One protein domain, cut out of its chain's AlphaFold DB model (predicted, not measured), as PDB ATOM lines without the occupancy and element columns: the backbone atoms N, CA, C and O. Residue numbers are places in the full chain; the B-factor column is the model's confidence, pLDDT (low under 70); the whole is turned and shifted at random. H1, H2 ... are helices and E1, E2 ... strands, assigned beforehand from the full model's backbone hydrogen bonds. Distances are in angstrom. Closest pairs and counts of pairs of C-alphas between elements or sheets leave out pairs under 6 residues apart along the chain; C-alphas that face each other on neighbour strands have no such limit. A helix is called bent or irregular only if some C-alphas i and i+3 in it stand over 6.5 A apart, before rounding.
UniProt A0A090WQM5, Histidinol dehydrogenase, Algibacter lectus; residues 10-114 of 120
ATOM      1  N   ILE A  10     251.767-102.048  30.513       96.69
ATOM      2  CA  ILE A  10     251.250-100.777  29.985       96.69
ATOM      3  C   ILE A  10     252.053 -99.588  30.542       96.69
ATOM      4  O   ILE A  10     252.289 -98.620  29.827       96.69
ATOM      5  N   ASP A  11     252.562 -99.701  31.772       95.31
ATOM      6  CA  ASP A  11     253.284 -98.626  32.456       95.31
ATOM      7  C   ASP A  11     254.776 -98.581  32.078       95.31
ATOM      8  O   ASP A  11     255.472 -97.615  32.387       95.31
ATOM      9  N   TRP A  12     255.304 -99.612  31.403       95.06
ATOM     10  CA  TRP A  12     256.741 -99.730  31.123       95.06
ATOM     11  C   TRP A  12     257.272 -98.585  30.263       95.06
ATOM     12  O   TRP A  12     258.381 -98.115  30.505       95.06
ATOM     13  N   LEU A  13     256.490 -98.118  29.286       94.31
ATOM     14  CA  LEU A  13     256.902 -97.000  28.435       94.31
ATOM     15  C   LEU A  13     257.106 -95.725  29.251       94.31
ATOM     16  O   LEU A  13     258.104 -95.044  29.049       94.31
ATOM     17  N   GLU A  14     256.209 -95.441  30.197       92.88
ATOM     18  CA  GLU A  14     256.322 -94.283  31.085       92.88
ATOM     19  C   GLU A  14     257.500 -94.420  32.052       92.88
ATOM     20  O   GLU A  14     258.258 -93.474  32.239       92.88
ATOM     21  N   ILE A  15     257.716 -95.611  32.617       93.75
ATOM     22  CA  ILE A  15     258.815 -95.878  33.561       93.75
ATOM     23  C   ILE A  15     260.188 -95.734  32.897       93.75
ATOM     24  O   ILE A  15     261.149 -95.293  33.527       93.75
ATOM     25  N   LEU A  16     260.291 -96.122  31.626       92.31
ATOM     26  CA  LEU A  16     261.528 -96.044  30.853       92.31
ATOM     27  C   LEU A  16     261.783 -94.645  30.274       92.31
ATOM     28  O   LEU A  16     262.847 -94.433  29.678       92.31
ATOM     29  N   LYS A  17     260.854 -93.687  30.436       90.88
ATOM     30  CA  LYS A  17     261.073 -92.313  29.977       90.88
ATOM     31  C   LYS A  17     262.283 -91.717  30.679       90.88
ATOM     32  O   LYS A  17     262.372 -91.658  31.905       90.88
ATOM     33  N   ARG A  18     263.219 -91.225  29.871       88.50
ATOM     34  CA  ARG A  18     264.328 -90.418  30.370       88.50
ATOM     35  C   ARG A  18     263.809 -89.019  30.713       88.50
ATOM     36  O   ARG A  18     262.953 -88.509  29.991       88.50
ATOM     37  N   PRO A  19     264.345 -88.368  31.755       83.56
ATOM     38  CA  PRO A  19     264.028 -86.981  32.075       83.56
ATOM     39  C   PRO A  19     264.774 -86.038  31.115       83.56
ATOM     40  O   PRO A  19     265.664 -85.294  31.515       83.56
ATOM     41  N   THR A  20     264.476 -86.131  29.822       79.50
ATOM     42  CA  THR A  20     265.073 -85.298  28.772       79.50
ATOM     43  C   THR A  20     264.060 -84.271  28.292       79.50
ATOM     44  O   THR A  20     262.889 -84.602  28.114       79.50
ATOM     45  N   GLN A  21     264.521 -83.043  28.046       68.50
ATOM     46  CA  GLN A  21     263.756 -82.060  27.273       68.50
ATOM     47  C   GLN A  21     263.481 -82.618  25.871       68.50
ATOM     48  O   GLN A  21     264.241 -83.465  25.383       68.50
ATOM     49  N   THR A  22     262.385 -82.197  25.240       77.38
ATOM     50  CA  THR A  22     262.082 -82.688  23.894       77.38
ATOM     51  C   THR A  22     263.012 -82.019  22.888       77.38
ATOM     52  O   THR A  22     263.449 -80.888  23.083       77.38
ATOM     53  N   VAL A  23     263.343 -82.720  21.802       74.62
ATOM     54  CA  VAL A  23     264.222 -82.179  20.748       74.62
ATOM     55  C   VAL A  23     263.652 -80.876  20.171       74.62
ATOM     56  O   VAL A  23     264.402 -79.934  19.927       74.62
ATOM     57  N   ASN A  24     262.325 -80.791  20.059       78.06
ATOM     58  CA  ASN A  24     261.616 -79.618  19.550       78.06
ATOM     59  C   ASN A  24     261.867 -78.357  20.394       78.06
ATOM     60  O   ASN A  24     261.873 -77.256  19.851       78.06
ATOM     61  N   ASP A  25     262.099 -78.503  21.704       80.19
ATOM     62  CA  ASP A  25     262.275 -77.363  22.614       80.19
ATOM     63  C   ASP A  25     263.606 -76.626  22.377       80.19
ATOM     64  O   ASP A  25     263.738 -75.451  22.718       80.19
ATOM     65  N   ILE A  26     264.596 -77.301  21.779       88.12
ATOM     66  CA  ILE A  26     265.947 -76.758  21.560       88.12
ATOM     67  C   ILE A  26     266.287 -76.534  20.083       88.12
ATOM     68  O   ILE A  26     267.239 -75.811  19.785       88.12
ATOM     69  N   GLU A  27     265.513 -77.114  19.165       92.38
ATOM     70  CA  GLU A  27     265.797 -77.109  17.727       92.38
ATOM     71  C   GLU A  27     265.940 -75.689  17.167       92.38
ATOM     72  O   GLU A  27     266.958 -75.379  16.557       92.38
ATOM     73  N   GLY A  28     264.991 -74.791  17.458       93.19
ATOM     74  CA  GLY A  28     265.030 -73.417  16.942       93.19
ATOM     75  C   GLY A  28     266.288 -72.645  17.358       93.19
ATOM     76  O   GLY A  28     266.888 -71.940  16.544       93.19
ATOM     77  N   THR A  29     266.734 -72.826  18.604       92.12
ATOM     78  CA  THR A  29     267.971 -72.210  19.108       92.12
ATOM     79  C   THR A  29     269.190 -72.760  18.373       92.12
ATOM     80  O   THR A  29     270.030 -71.988  17.914       92.12
ATOM     81  N   VAL A  30     269.275 -74.083  18.213       94.94
ATOM     82  CA  VAL A  30     270.390 -74.737  17.512       94.94
ATOM     83  C   VAL A  30     270.443 -74.309  16.044       94.94
ATOM     84  O   VAL A  30     271.514 -73.962  15.549       94.94
ATOM     85  N   THR A  31     269.297 -74.261  15.358       96.06
ATOM     86  CA  THR A  31     269.214 -73.807  13.964       96.06
ATOM     87  C   THR A  31     269.696 -72.367  13.810       96.06
ATOM     88  O   THR A  31     270.442 -72.076  12.876       96.06
ATOM     89  N   SER A  32     269.329 -71.474  14.736       95.94
ATOM     90  CA  SER A  32     269.810 -70.088  14.725       95.94
ATOM     91  C   SER A  32     271.331 -70.011  14.876       95.94
ATOM     92  O   SER A  32     271.986 -69.316  14.102       95.94
ATOM     93  N   VAL A  33     271.903 -70.759  15.827       97.25
ATOM     94  CA  VAL A  33     273.360 -70.804  16.043       97.25
ATOM     95  C   VAL A  33     274.076 -71.324  14.796       97.25
ATOM     96  O   VAL A  33     275.066 -70.733  14.367       97.25
ATOM     97  N   PHE A  34     273.565 -72.384  14.161       98.00
ATOM     98  CA  PHE A  34     274.142 -72.880  12.911       98.00
ATOM     99  C   PHE A  34     274.097 -71.845  11.793       98.00
ATOM    100  O   PHE A  34     275.103 -71.658  11.109       98.00
ATOM    101  N   GLN A  35     272.972 -71.153  11.619       98.06
ATOM    102  CA  GLN A  35     272.854 -70.140  10.578       98.06
ATOM    103  C   GLN A  35     273.848 -68.989  10.791       98.06
ATOM    104  O   GLN A  35     274.451 -68.508   9.828       98.06
ATOM    105  N   ASP A  36     274.059 -68.583  12.042       98.06
ATOM    106  CA  ASP A  36     275.044 -67.566  12.394       98.06
ATOM    107  C   ASP A  36     276.474 -68.012  12.106       98.06
ATOM    108  O   ASP A  36     277.236 -67.248  11.512       98.06
ATOM    109  N   VAL A  37     276.839 -69.241  12.481       98.06
ATOM    110  CA  VAL A  37     278.185 -69.781  12.230       98.06
ATOM    111  C   VAL A  37     278.437 -69.950  10.731       98.06
ATOM    112  O   VAL A  37     279.514 -69.598  10.261       98.06
ATOM    113  N   VAL A  38     277.447 -70.397   9.951       98.19
ATOM    114  CA  VAL A  38     277.560 -70.481   8.483       98.19
ATOM    115  C   VAL A  38     277.797 -69.102   7.861       98.19
ATOM    116  O   VAL A  38     278.629 -68.965   6.969       98.19
ATOM    117  N   ASN A  39     277.086 -68.076   8.332       98.12
ATOM    118  CA  ASN A  39     277.148 -66.740   7.737       98.12
ATOM    119  C   ASN A  39     278.348 -65.909   8.212       98.12
ATOM    120  O   ASN A  39     278.828 -65.053   7.469       98.12
ATOM    121  N   ARG A  40     278.791 -66.099   9.461       97.62
ATOM    122  CA  ARG A  40     279.757 -65.214  10.140       97.62
ATOM    123  C   ARG A  40     281.027 -65.926  10.611       97.62
ATOM    124  O   ARG A  40     281.948 -65.249  11.069       97.62
ATOM    125  N   GLY A  41     281.097 -67.252  10.510       96.44
ATOM    126  CA  GLY A  41     282.263 -68.047  10.894       96.44
ATOM    127  C   GLY A  41     282.708 -67.791  12.337       96.44
ATOM    128  O   GLY A  41     281.888 -67.718  13.255       96.44
ATOM    129  N   ASP A  42     284.016 -67.603  12.524       96.62
ATOM    130  CA  ASP A  42     284.646 -67.407  13.837       96.62
ATOM    131  C   ASP A  42     284.112 -66.201  14.618       96.62
ATOM    132  O   ASP A  42     284.147 -66.211  15.848       96.62
ATOM    133  N   ALA A  43     283.566 -65.181  13.945       95.94
ATOM    134  CA  ALA A  43     282.973 -64.036  14.632       95.94
ATOM    135  C   ALA A  43     281.725 -64.435  15.439       95.94
ATOM    136  O   ALA A  43     281.544 -63.959  16.560       95.94
ATOM    137  N   ALA A  44     280.890 -65.336  14.902       96.94
ATOM    138  CA  ALA A  44     279.756 -65.886  15.646       96.94
ATOM    139  C   ALA A  44     280.232 -66.776  16.798       96.94
ATOM    140  O   ALA A  44     279.684 -66.695  17.893       96.94
ATOM    141  N   ILE A  45     281.272 -67.588  16.574       96.81
ATOM    142  CA  ILE A  45     281.850 -68.438  17.625       96.81
ATOM    143  C   ILE A  45     282.339 -67.573  18.788       96.81
ATOM    144  O   ILE A  45     281.937 -67.808  19.921       96.81
ATOM    145  N   LYS A  46     283.118 -66.520  18.511       96.25
ATOM    146  CA  LYS A  46     283.623 -65.590  19.529       96.25
ATOM    147  C   LYS A  46     282.495 -64.930  20.331       96.25
ATOM    148  O   LYS A  46     282.572 -64.861  21.554       96.25
ATOM    149  N   GLU A  47     281.433 -64.486  19.657       96.00
ATOM    150  CA  GLU A  47     280.249 -63.918  20.315       96.00
ATOM    151  C   GLU A  47     279.565 -64.936  21.240       96.00
ATOM    152  O   GLU A  47     279.247 -64.619  22.389       96.00
ATOM    153  N   TYR A  48     279.353 -66.166  20.763       97.12
ATOM    154  CA  TYR A  48     278.706 -67.214  21.548       97.12
ATOM    155  C   TYR A  48     279.563 -67.676  22.731       97.12
ATOM    156  O   TYR A  48     279.014 -67.862  23.817       97.12
ATOM    157  N   THR A  49     280.884 -67.771  22.567       97.56
ATOM    158  CA  THR A  49     281.829 -68.035  23.663       97.56
ATOM    159  C   THR A  49     281.739 -66.942  24.730       97.56
ATOM    160  O   THR A  49     281.549 -67.239  25.908       97.56
ATOM    161  N   ALA A  50     281.765 -65.663  24.340       96.88
ATOM    162  CA  ALA A  50     281.628 -64.561  25.293       96.88
ATOM    163  C   ALA A  50     280.272 -64.581  26.016       96.88
ATOM    164  O   ALA A  50     280.196 -64.324  27.217       96.88
ATOM    165  N   ARG A  51     279.194 -64.917  25.300       96.69
ATOM    166  CA  ARG A  51     277.836 -64.953  25.852       96.69
ATOM    167  C   ARG A  51     277.599 -66.118  26.814       96.69
ATOM    168  O   ARG A  51     276.922 -65.920  27.821       96.69
ATOM    169  N   PHE A  52     278.064 -67.320  26.477       96.62
ATOM    170  CA  PHE A  52     277.738 -68.539  27.225       96.62
ATOM    171  C   PHE A  52     278.832 -68.952  28.209       96.62
ATOM    172  O   PHE A  52     278.503 -69.360  29.322       96.62
ATOM    173  N   ASP A  53     280.103 -68.783  27.840       97.25
ATOM    174  CA  ASP A  53     281.249 -69.144  28.682       97.25
ATOM    175  C   ASP A  53     281.803 -67.937  29.459       97.25
ATOM    176  O   ASP A  53     282.572 -68.105  30.406       97.25
ATOM    177  N   GLY A  54     281.391 -66.714  29.100       97.25
ATOM    178  CA  GLY A  54     281.750 -65.491  29.823       97.25
ATOM    179  C   GLY A  54     283.193 -65.035  29.606       97.25
ATOM    180  O   GLY A  54     283.725 -64.295  30.434       97.25
ATOM    181  N   VAL A  55     283.840 -65.483  28.526       96.94
ATOM    182  CA  VAL A  55     285.246 -65.184  28.222       96.94
ATOM    183  C   VAL A  55     285.405 -64.604  26.820       96.94
ATOM    184  O   VAL A  55     284.783 -65.068  25.868       96.94
ATOM    185  N   ASP A  56     286.259 -63.591  26.696       95.12
ATOM    186  CA  ASP A  56     286.657 -63.015  25.412       95.12
ATOM    187  C   ASP A  56     288.028 -63.578  25.017       95.12
ATOM    188  O   ASP A  56     289.009 -63.398  25.739       95.12
ATOM    189  N   LEU A  57     288.075 -64.307  23.900       93.25
ATOM    190  CA  LEU A  57     289.276 -64.972  23.404       93.25
ATOM    191  C   LEU A  57     289.761 -64.325  22.106       93.25
ATOM    192  O   LEU A  57     288.983 -63.979  21.213       93.25
ATOM    193  N   GLU A  58     291.080 -64.201  21.989       90.38
ATOM    194  CA  GLU A  58     291.756 -63.763  20.761       90.38
ATOM    195  C   GLU A  58     291.860 -64.897  19.725       90.38
ATOM    196  O   GLU A  58     291.861 -64.646  18.524       90.38
ATOM    197  N   SER A  59     291.921 -66.152  20.182       93.38
ATOM    198  CA  SER A  59     292.044 -67.346  19.342       93.38
ATOM    199  C   SER A  59     291.101 -68.446  19.821       93.38
ATOM    200  O   SER A  59     290.998 -68.707  21.018       93.38
ATOM    201  N   ASN A  60     290.471 -69.140  18.870       92.88
ATOM    202  CA  ASN A  60     289.684 -70.353  19.127       92.88
ATOM    203  C   ASN A  60     290.566 -71.617  19.219       92.88
ATOM    204  O   ASN A  60     290.072 -72.702  19.523       92.88
ATOM    205  N   ILE A  61     291.865 -71.496  18.925       95.50
ATOM    206  CA  ILE A  61     292.833 -72.597  18.915       95.50
ATOM    207  C   ILE A  61     293.820 -72.400  20.063       95.50
ATOM    208  O   ILE A  61     294.479 -71.362  20.138       95.50
ATOM    209  N   VAL A  62     293.942 -73.424  20.909       96.38
ATOM    210  CA  VAL A  62     294.943 -73.488  21.983       96.38
ATOM    211  C   VAL A  62     296.332 -73.650  21.372       96.38
ATOM    212  O   VAL A  62     296.543 -74.522  20.521       96.38
ATOM    213  N   SER A  63     297.281 -72.824  21.804       97.19
ATOM    214  CA  SER A  63     298.629 -72.815  21.246       97.19
ATOM    215  C   SER A  63     299.458 -74.024  21.717       97.19
ATOM    216  O   SER A  63     299.214 -74.577  22.798       97.19
ATOM    217  N   PRO A  64     300.475 -74.457  20.946       97.50
ATOM    218  CA  PRO A  64     301.409 -75.492  21.392       97.50
ATOM    219  C   PRO A  64     302.073 -75.161  22.737       97.50
ATOM    220  O   PRO A  64     302.241 -76.040  23.581       97.50
ATOM    221  N   GLU A  65     302.401 -73.890  22.966       97.62
ATOM    222  CA  GLU A  65     303.034 -73.409  24.196       97.62
ATOM    223  C   GLU A  65     302.088 -73.518  25.400       97.62
ATOM    224  O   GLU A  65     302.505 -73.958  26.474       97.62
ATOM    225  N   GLU A  66     300.806 -73.177  25.224       97.25
ATOM    226  CA  GLU A  66     299.773 -73.356  26.251       97.25
ATOM    227  C   GLU A  66     299.593 -74.837  26.608       97.25
ATOM    228  O   GLU A  66     299.493 -75.189  27.789       97.25
ATOM    229  N   ILE A  67     299.630 -75.725  25.607       98.12
ATOM    230  CA  ILE A  67     299.573 -77.179  25.815       98.12
ATOM    231  C   ILE A  67     300.785 -77.652  26.625       98.12
ATOM    232  O   ILE A  67     300.626 -78.367  27.620       98.12
ATOM    233  N   GLU A  68     302.001 -77.254  26.249       97.62
ATOM    234  CA  GLU A  68     303.215 -77.630  26.981       97.62
ATOM    235  C   GLU A  68     303.215 -77.109  28.421       97.62
ATOM    236  O   GLU A  68     303.640 -77.819  29.343       97.62
ATOM    237  N   ALA A  69     302.731 -75.883  28.629       98.06
ATOM    238  CA  ALA A  69     302.567 -75.307  29.954       98.06
ATOM    239  C   ALA A  69     301.577 -76.132  30.789       98.06
ATOM    240  O   ALA A  69     301.913 -76.538  31.904       98.06
ATOM    241  N   ALA A  70     300.412 -76.476  30.233       97.69
ATOM    242  CA  ALA A  70     299.406 -77.295  30.906       97.69
ATOM    243  C   ALA A  70     299.931 -78.697  31.261       97.69
ATOM    244  O   ALA A  70     299.696 -79.196  32.360       97.69
ATOM    245  N   VAL A  71     300.723 -79.336  30.392       96.94
ATOM    246  CA  VAL A  71     301.333 -80.643  30.700       96.94
ATOM    247  C   VAL A  71     302.217 -80.574  31.950       96.94
ATOM    248  O   VAL A  71     302.273 -81.540  32.722       96.94
ATOM    249  N   LYS A  72     302.899 -79.449  32.192       96.88
ATOM    250  CA  LYS A  72     303.768 -79.259  33.364       96.88
ATOM    251  C   LYS A  72     302.981 -79.059  34.665       96.88
ATOM    252  O   LYS A  72     303.512 -79.398  35.719       96.88
ATOM    253  N   THR A  73     301.731 -78.589  34.614       97.75
ATOM    254  CA  THR A  73     300.908 -78.349  35.819       97.75
ATOM    255  C   THR A  73     300.240 -79.613  36.366       97.75
ATOM    256  O   THR A  73     299.841 -79.650  37.529       97.75
ATOM    257  N   VAL A  74     300.139 -80.677  35.564       97.62
ATOM    258  CA  VAL A  74     299.478 -81.921  35.979       97.62
ATOM    259  C   VAL A  74     300.415 -82.794  36.823       97.62
ATOM    260  O   VAL A  74     301.502 -83.184  36.382       97.62
ATOM    261  N   ALA A  75     299.954 -83.162  38.021       98.31
ATOM    262  CA  ALA A  75     300.680 -84.018  38.957       98.31
ATOM    263  C   ALA A  75     300.921 -85.439  38.409       98.31
ATOM    264  O   ALA A  75     300.063 -86.032  37.746       98.31
ATOM    265  N   GLU A  76     302.073 -86.023  38.744       98.19
ATOM    266  CA  GLU A  76     302.496 -87.329  38.222       98.19
ATOM    267  C   GLU A  76     301.527 -88.490  38.534       98.19
ATOM    268  O   GLU A  76     301.259 -89.294  37.636       98.19
ATOM    269  N   PRO A  77     300.906 -88.584  39.732       98.50
ATOM    270  CA  PRO A  77     299.908 -89.622  39.997       98.50
ATOM    271  C   PRO A  77     298.714 -89.569  39.032       98.50
ATOM    272  O   PRO A  77     298.265 -90.609  38.548       98.50
ATOM    273  N   LEU A  78     298.240 -88.364  38.696       98.44
ATOM    274  CA  LEU A  78     297.131 -88.177  37.760       98.44
ATOM    275  C   LEU A  78     297.552 -88.525  36.325       98.44
ATOM    276  O   LEU A  78     296.819 -89.231  35.630       98.44
ATOM    277  N   LYS A  79     298.760 -88.127  35.902       98.12
ATOM    278  CA  LYS A  79     299.327 -88.534  34.601       98.12
ATOM    279  C   LYS A  79     299.361 -90.051  34.456       98.12
ATOM    280  O   LYS A  79     298.950 -90.581  33.425       98.12
ATOM    281  N   ASN A  80     299.815 -90.756  35.488       98.44
ATOM    282  CA  ASN A  80     299.895 -92.213  35.470       98.44
ATOM    283  C   ASN A  80     298.511 -92.874  35.436       98.44
ATOM    284  O   ASN A  80     298.320 -93.839  34.691       98.44
ATOM    285  N   ALA A  81     297.528 -92.326  36.155       98.62
ATOM    286  CA  ALA A  81     296.146 -92.797  36.087       98.62
ATOM    287  C   ALA A  81     295.552 -92.646  34.672       98.62
ATOM    288  O   ALA A  81     295.001 -93.607  34.131       98.62
ATOM    289  N   ILE A  82     295.733 -91.481  34.038       98.50
ATOM    290  CA  ILE A  82     295.260 -91.219  32.670       98.50
ATOM    291  C   ILE A  82     295.968 -92.135  31.662       98.50
ATOM    292  O   ILE A  82     295.305 -92.737  30.817       98.50
ATOM    293  N   LYS A  83     297.294 -92.319  31.771       98.50
ATOM    294  CA  LYS A  83     298.057 -93.243  30.909       98.50
ATOM    295  C   LYS A  83     297.546 -94.681  31.021       98.50
ATOM    296  O   LYS A  83     297.391 -95.349  30.000       98.50
ATOM    297  N   LYS A  84     297.232 -95.142  32.236       98.69
ATOM    298  CA  LYS A  84     296.660 -96.475  32.465       98.69
ATOM    299  C   LYS A  84     295.267 -96.612  31.841       98.69
ATOM    300  O   LYS A  84     295.000 -97.603  31.166       98.69
ATOM    301  N   ALA A  85     294.397 -95.615  32.014       98.75
ATOM    302  CA  ALA A  85     293.082 -95.601  31.372       98.75
ATOM    303  C   ALA A  85     293.205 -95.632  29.838       98.75
ATOM    304  O   ALA A  85     292.575 -96.464  29.186       98.75
ATOM    305  N   LYS A  86     294.089 -94.798  29.276       98.75
ATOM    306  CA  LYS A  86     294.406 -94.750  27.842       98.75
ATOM    307  C   LYS A  86     294.866 -96.109  27.321       98.75
ATOM    308  O   LYS A  86     294.345 -96.564  26.310       98.75
ATOM    309  N   GLN A  87     295.773 -96.783  28.029       98.75
ATOM    310  CA  GLN A  87     296.232 -98.124  27.659       98.75
ATOM    311  C   GLN A  87     295.080 -99.137  27.634       98.75
ATOM    312  O   GLN A  87     294.951 -99.885  26.669       98.75
ATOM    313  N   ASN A  88     294.222 -99.148  28.656       98.69
ATOM    314  CA  ASN A  88     293.090-100.076  28.717       98.69
ATOM    315  C   ASN A  88     292.096 -99.845  27.566       98.69
ATOM    316  O   ASN A  88     291.678-100.800  26.910       98.69
ATOM    317  N   ILE A  89     291.753 -98.579  27.299       98.81
ATOM    318  CA  ILE A  89     290.873 -98.183  26.189       98.81
ATOM    319  C   ILE A  89     291.489 -98.615  24.857       98.81
ATOM    320  O   ILE A  89     290.807 -99.211  24.024       98.81
ATOM    321  N   GLU A  90     292.779 -98.350  24.662       98.75
ATOM    322  CA  GLU A  90     293.496 -98.662  23.430       98.75
ATOM    323  C   GLU A  90     293.581-100.170  23.172       98.75
ATOM    324  O   GLU A  90     293.325-100.603  22.051       98.75
ATOM    325  N   VAL A  91     293.884-100.978  24.194       98.69
ATOM    326  CA  VAL A  91     293.908-102.446  24.080       98.69
ATOM    327  C   VAL A  91     292.542-102.977  23.644       98.69
ATOM    328  O   VAL A  91     292.468-103.770  22.705       98.69
ATOM    329  N   PHE A  92     291.459-102.508  24.272       98.75
ATOM    330  CA  PHE A  92     290.110-102.968  23.950       98.75
ATOM    331  C   PHE A  92     289.676-102.581  22.529       98.75
ATOM    332  O   PHE A  92     289.206-103.436  21.781       98.75
ATOM    333  N   HIS A  93     289.875-101.326  22.115       98.44
ATOM    334  CA  HIS A  93     289.467-100.876  20.777       98.44
ATOM    335  C   HIS A  93     290.362-101.437  19.669       98.44
ATOM    336  O   HIS A  93     289.888-101.711  18.568       98.44
ATOM    337  N   ARG A  94     291.649-101.677  19.949       98.00
ATOM    338  CA  ARG A  94     292.544-102.346  18.997       98.00
ATOM    339  C   ARG A  94     292.093-103.778  18.714       98.00
ATOM    340  O   ARG A  94     292.148-104.196  17.563       98.00
ATOM    341  N   ALA A  95     291.582-104.492  19.717       97.94
ATOM    342  CA  ALA A  95     291.035-105.838  19.539       97.94
ATOM    343  C   ALA A  95     289.778-105.886  18.642       97.94
ATOM    344  O   ALA A  95     289.422-106.953  18.153       97.94
ATOM    345  N   GLN A  96     289.113-104.749  18.402       97.75
ATOM    346  CA  GLN A  96     287.942-104.649  17.517       97.75
ATOM    347  C   GLN A  96     288.315-104.409  16.044       97.75
ATOM    348  O   GLN A  96     287.446-104.436  15.165       97.75
ATOM    349  N   GLN A  97     289.593-104.152  15.743       96.62
ATOM    350  CA  GLN A  97     290.057-104.040  14.364       96.62
ATOM    351  C   GLN A  97     289.972-105.414  13.697       96.62
ATOM    352  O   GLN A  97     290.507-106.396  14.202       96.62
ATOM    353  N   THR A  98     289.291-105.486  12.553       95.44
ATOM    354  CA  THR A  98     289.171-106.729  11.781       95.44
ATOM    355  C   THR A  98     290.040-106.643  10.542       95.44
ATOM    356  O   THR A  98     290.187-105.569   9.955       95.44
ATOM    357  N   SER A  99     290.571-107.784  10.113       93.81
ATOM    358  CA  SER A  99     291.226-107.905   8.815       93.81
ATOM    359  C   SER A  99     290.240-107.660   7.667       93.81
ATOM    360  O   SER A  99     289.018-107.668   7.860       93.81
ATOM    361  N   LYS A 100     290.787-107.469   6.461       95.44
ATOM    362  CA  LYS A 100     290.019-107.523   5.212       95.44
ATOM    363  C   LYS A 100     289.225-108.834   5.173       95.44
ATOM    364  O   LYS A 100     289.768-109.893   5.493       95.44
ATOM    365  N   VAL A 101     287.956-108.746   4.793       95.94
ATOM    366  CA  VAL A 101     287.118-109.911   4.492       95.94
ATOM    367  C   VAL A 101     287.182-110.124   2.988       95.94
ATOM    368  O   VAL A 101     287.010-109.164   2.244       95.94
ATOM    369  N   GLU A 102     287.438-111.346   2.534       96.50
ATOM    370  CA  GLU A 102     287.518-111.694   1.112       96.50
ATOM    371  C   GLU A 102     286.970-113.108   0.902       96.50
ATOM    372  O   GLU A 102     287.345-114.031   1.625       96.50
ATOM    373  N   VAL A 103     286.032-113.253  -0.033       97.19
ATOM    374  CA  VAL A 103     285.290-114.492  -0.297       97.19
ATOM    375  C   VAL A 103     285.004-114.599  -1.792       97.19
ATOM    376  O   VAL A 103     284.533-113.643  -2.405       97.19
ATOM    377  N   GLU A 104     285.223-115.776  -2.370       97.12
ATOM    378  CA  GLU A 104     284.687-116.130  -3.684       97.12
ATOM    379  C   GLU A 104     283.251-116.640  -3.512       97.12
ATOM    380  O   GLU A 104     283.009-117.657  -2.865       97.12
ATOM    381  N   THR A 105     282.278-115.888  -4.020       96.75
ATOM    382  CA  THR A 105     280.848-116.174  -3.788       96.75
ATOM    383  C   THR A 105     280.305-117.247  -4.727       96.75
ATOM    384  O   THR A 105     279.424-118.022  -4.364       96.75
ATOM    385  N   THR A 106     280.850-117.295  -5.936       95.94
ATOM    386  CA  THR A 106     280.663-118.342  -6.937       95.94
ATOM    387  C   THR A 106     281.907-118.365  -7.819       95.94
ATOM    388  O   THR A 106     282.668-117.397  -7.814       95.94
ATOM    389  N   ASN A 107     282.108-119.445  -8.574       97.00
ATOM    390  CA  ASN A 107     283.313-119.650  -9.378       97.00
ATOM    391  C   ASN A 107     283.621-118.428 -10.271       97.00
ATOM    392  O   ASN A 107     282.836-118.084 -11.157       97.00
ATOM    393  N   GLY A 108     284.762-117.786 -10.028       96.75
ATOM    394  CA  GLY A 108     285.253-116.601 -10.726       96.75
ATOM    395  C   GLY A 108     284.788-115.245 -10.174       96.75
ATOM    396  O   GLY A 108     285.151-114.224 -10.758       96.75
ATOM    397  N   VAL A 109     284.008-115.188  -9.084       96.88
ATOM    398  CA  VAL A 109     283.479-113.927  -8.519       96.88
ATOM    399  C   VAL A 109     283.957-113.702  -7.083       96.88
ATOM    400  O   VAL A 109     283.371-114.208  -6.121       96.88
ATOM    401  N   SER A 110     284.979-112.857  -6.936       96.94
ATOM    402  CA  SER A 110     285.524-112.436  -5.641       96.94
ATOM    403  C   SER A 110     284.824-111.190  -5.095       96.94
ATOM    404  O   SER A 110     284.735-110.159  -5.763       96.94
ATOM    405  N   CYS A 111     284.384-111.257  -3.843       97.50
ATOM    406  CA  CYS A 111     283.836-110.142  -3.078       97.50
ATOM    407  C   CYS A 111     284.716-109.868  -1.858       97.50
ATOM    408  O   CYS A 111     285.218-110.793  -1.222       97.50
ATOM    409  N   TRP A 112     284.882-108.597  -1.496       97.06
ATOM    410  CA  TRP A 112     285.663-108.222  -0.325       97.06
ATOM    411  C   TRP A 112     285.129-106.969   0.364       97.06
ATOM    412  O   TRP A 112     284.410-106.165  -0.226       97.06
ATOM    413  N   GLN A 113     285.504-106.812   1.630       97.62
ATOM    414  CA  GLN A 113     285.252-105.621   2.428       97.62
ATOM    415  C   GLN A 113     286.543-105.199   3.125       97.62
ATOM    416  O   GLN A 113     287.230-106.015   3.748       97.62
ATOM    417  N   GLU A 114     286.845-103.906   3.060       96.25
ATOM    418  CA  GLU A 114     287.926-103.285   3.815       96.25
ATOM    419  C   GLU A 114     287.400-102.119   4.652       96.25
ATOM    420  O   GLU A 114     286.380-101.505   4.333       96.25
TER     421      GLU A 114
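What this domain is: This is residues 10 to 114 of the 120 residues of the protein "Histidinol dehydrogenase" of Algibacter lectus (UniProt A0A090WQM5). The printed part is an open, hook-like string of five helices with no packed core: H1, H2 and H3 lead along one limb, a long link runs on to H4, and H5 folds back toward a small two-stranded hairpin at the far end. H2 and H3 make a corner at their tight link, while long stretches stand free, among them residues 10 to 32, of which 10 to 15 belong to H1 and 23 to 32 to H2, and residues 80 to 97, of which 80 to 94 belong to H5. The 105 residues, with order H1 H2 H3 H4 H5 E1 E2, are mostly helix, and the sheet E1 - E2 is antiparallel. The whole is extended, with a radius of gyration of the C-alphas of 24.4 A and spans of 66 by 51 by 40 A.

How they stand to each other: H1, residues 10 to 15, is apart from H2, residues 23 to 40, which has a kink of 26 degrees near residue 30. H2, with residues 36 to 37 alone, touches H3, residues 42 to 52, only at the corner by their tight link; the closest C-alphas, of Val 37 and Ala 44, are 5.4 A apart. They run opposite ways at a steep tilt of 42 degrees. H4, residues 64 to 73, is apart from H3 and from H5, residues 76 to 94. E1, residues 101 to 106, and E2, residues 109 to 113, form an antiparallel hairpin at 158 degrees; N 103 and O 111 are within hydrogen-bond range at 2.9 A, N 111 and O 103 at 2.8 A. Every O i to N i+4 pair is within hydrogen-bond range in H3, H4 and H5, against 1 of 2 in H1 and 12 of 14 in H2.

Where its parts are: H1 begins at C-alpha 10 (251.250, -100.777, 29.985) and is irregular, but only just: C-alphas 10 and 13 are 7.0 A apart. H2, 25.3 A long, is irregular, with C-alphas 25 and 28 at 7.4 A. H3 measures 15.1 A, H4 14.7 A and H5 26.3 A. E1 measures 15.6 A, and E2 ends at C-alpha 113 (285.252, -105.621, 2.428).

The domain as a whole: The C-alphas farthest apart, of Gly 54 and Asn 107, are 66.9 A apart. The printed part has no cut, and its long link is H3 to H4, with 11 residues. The mean pLDDT of the printed part is 95.2, and residue 21 is under 70.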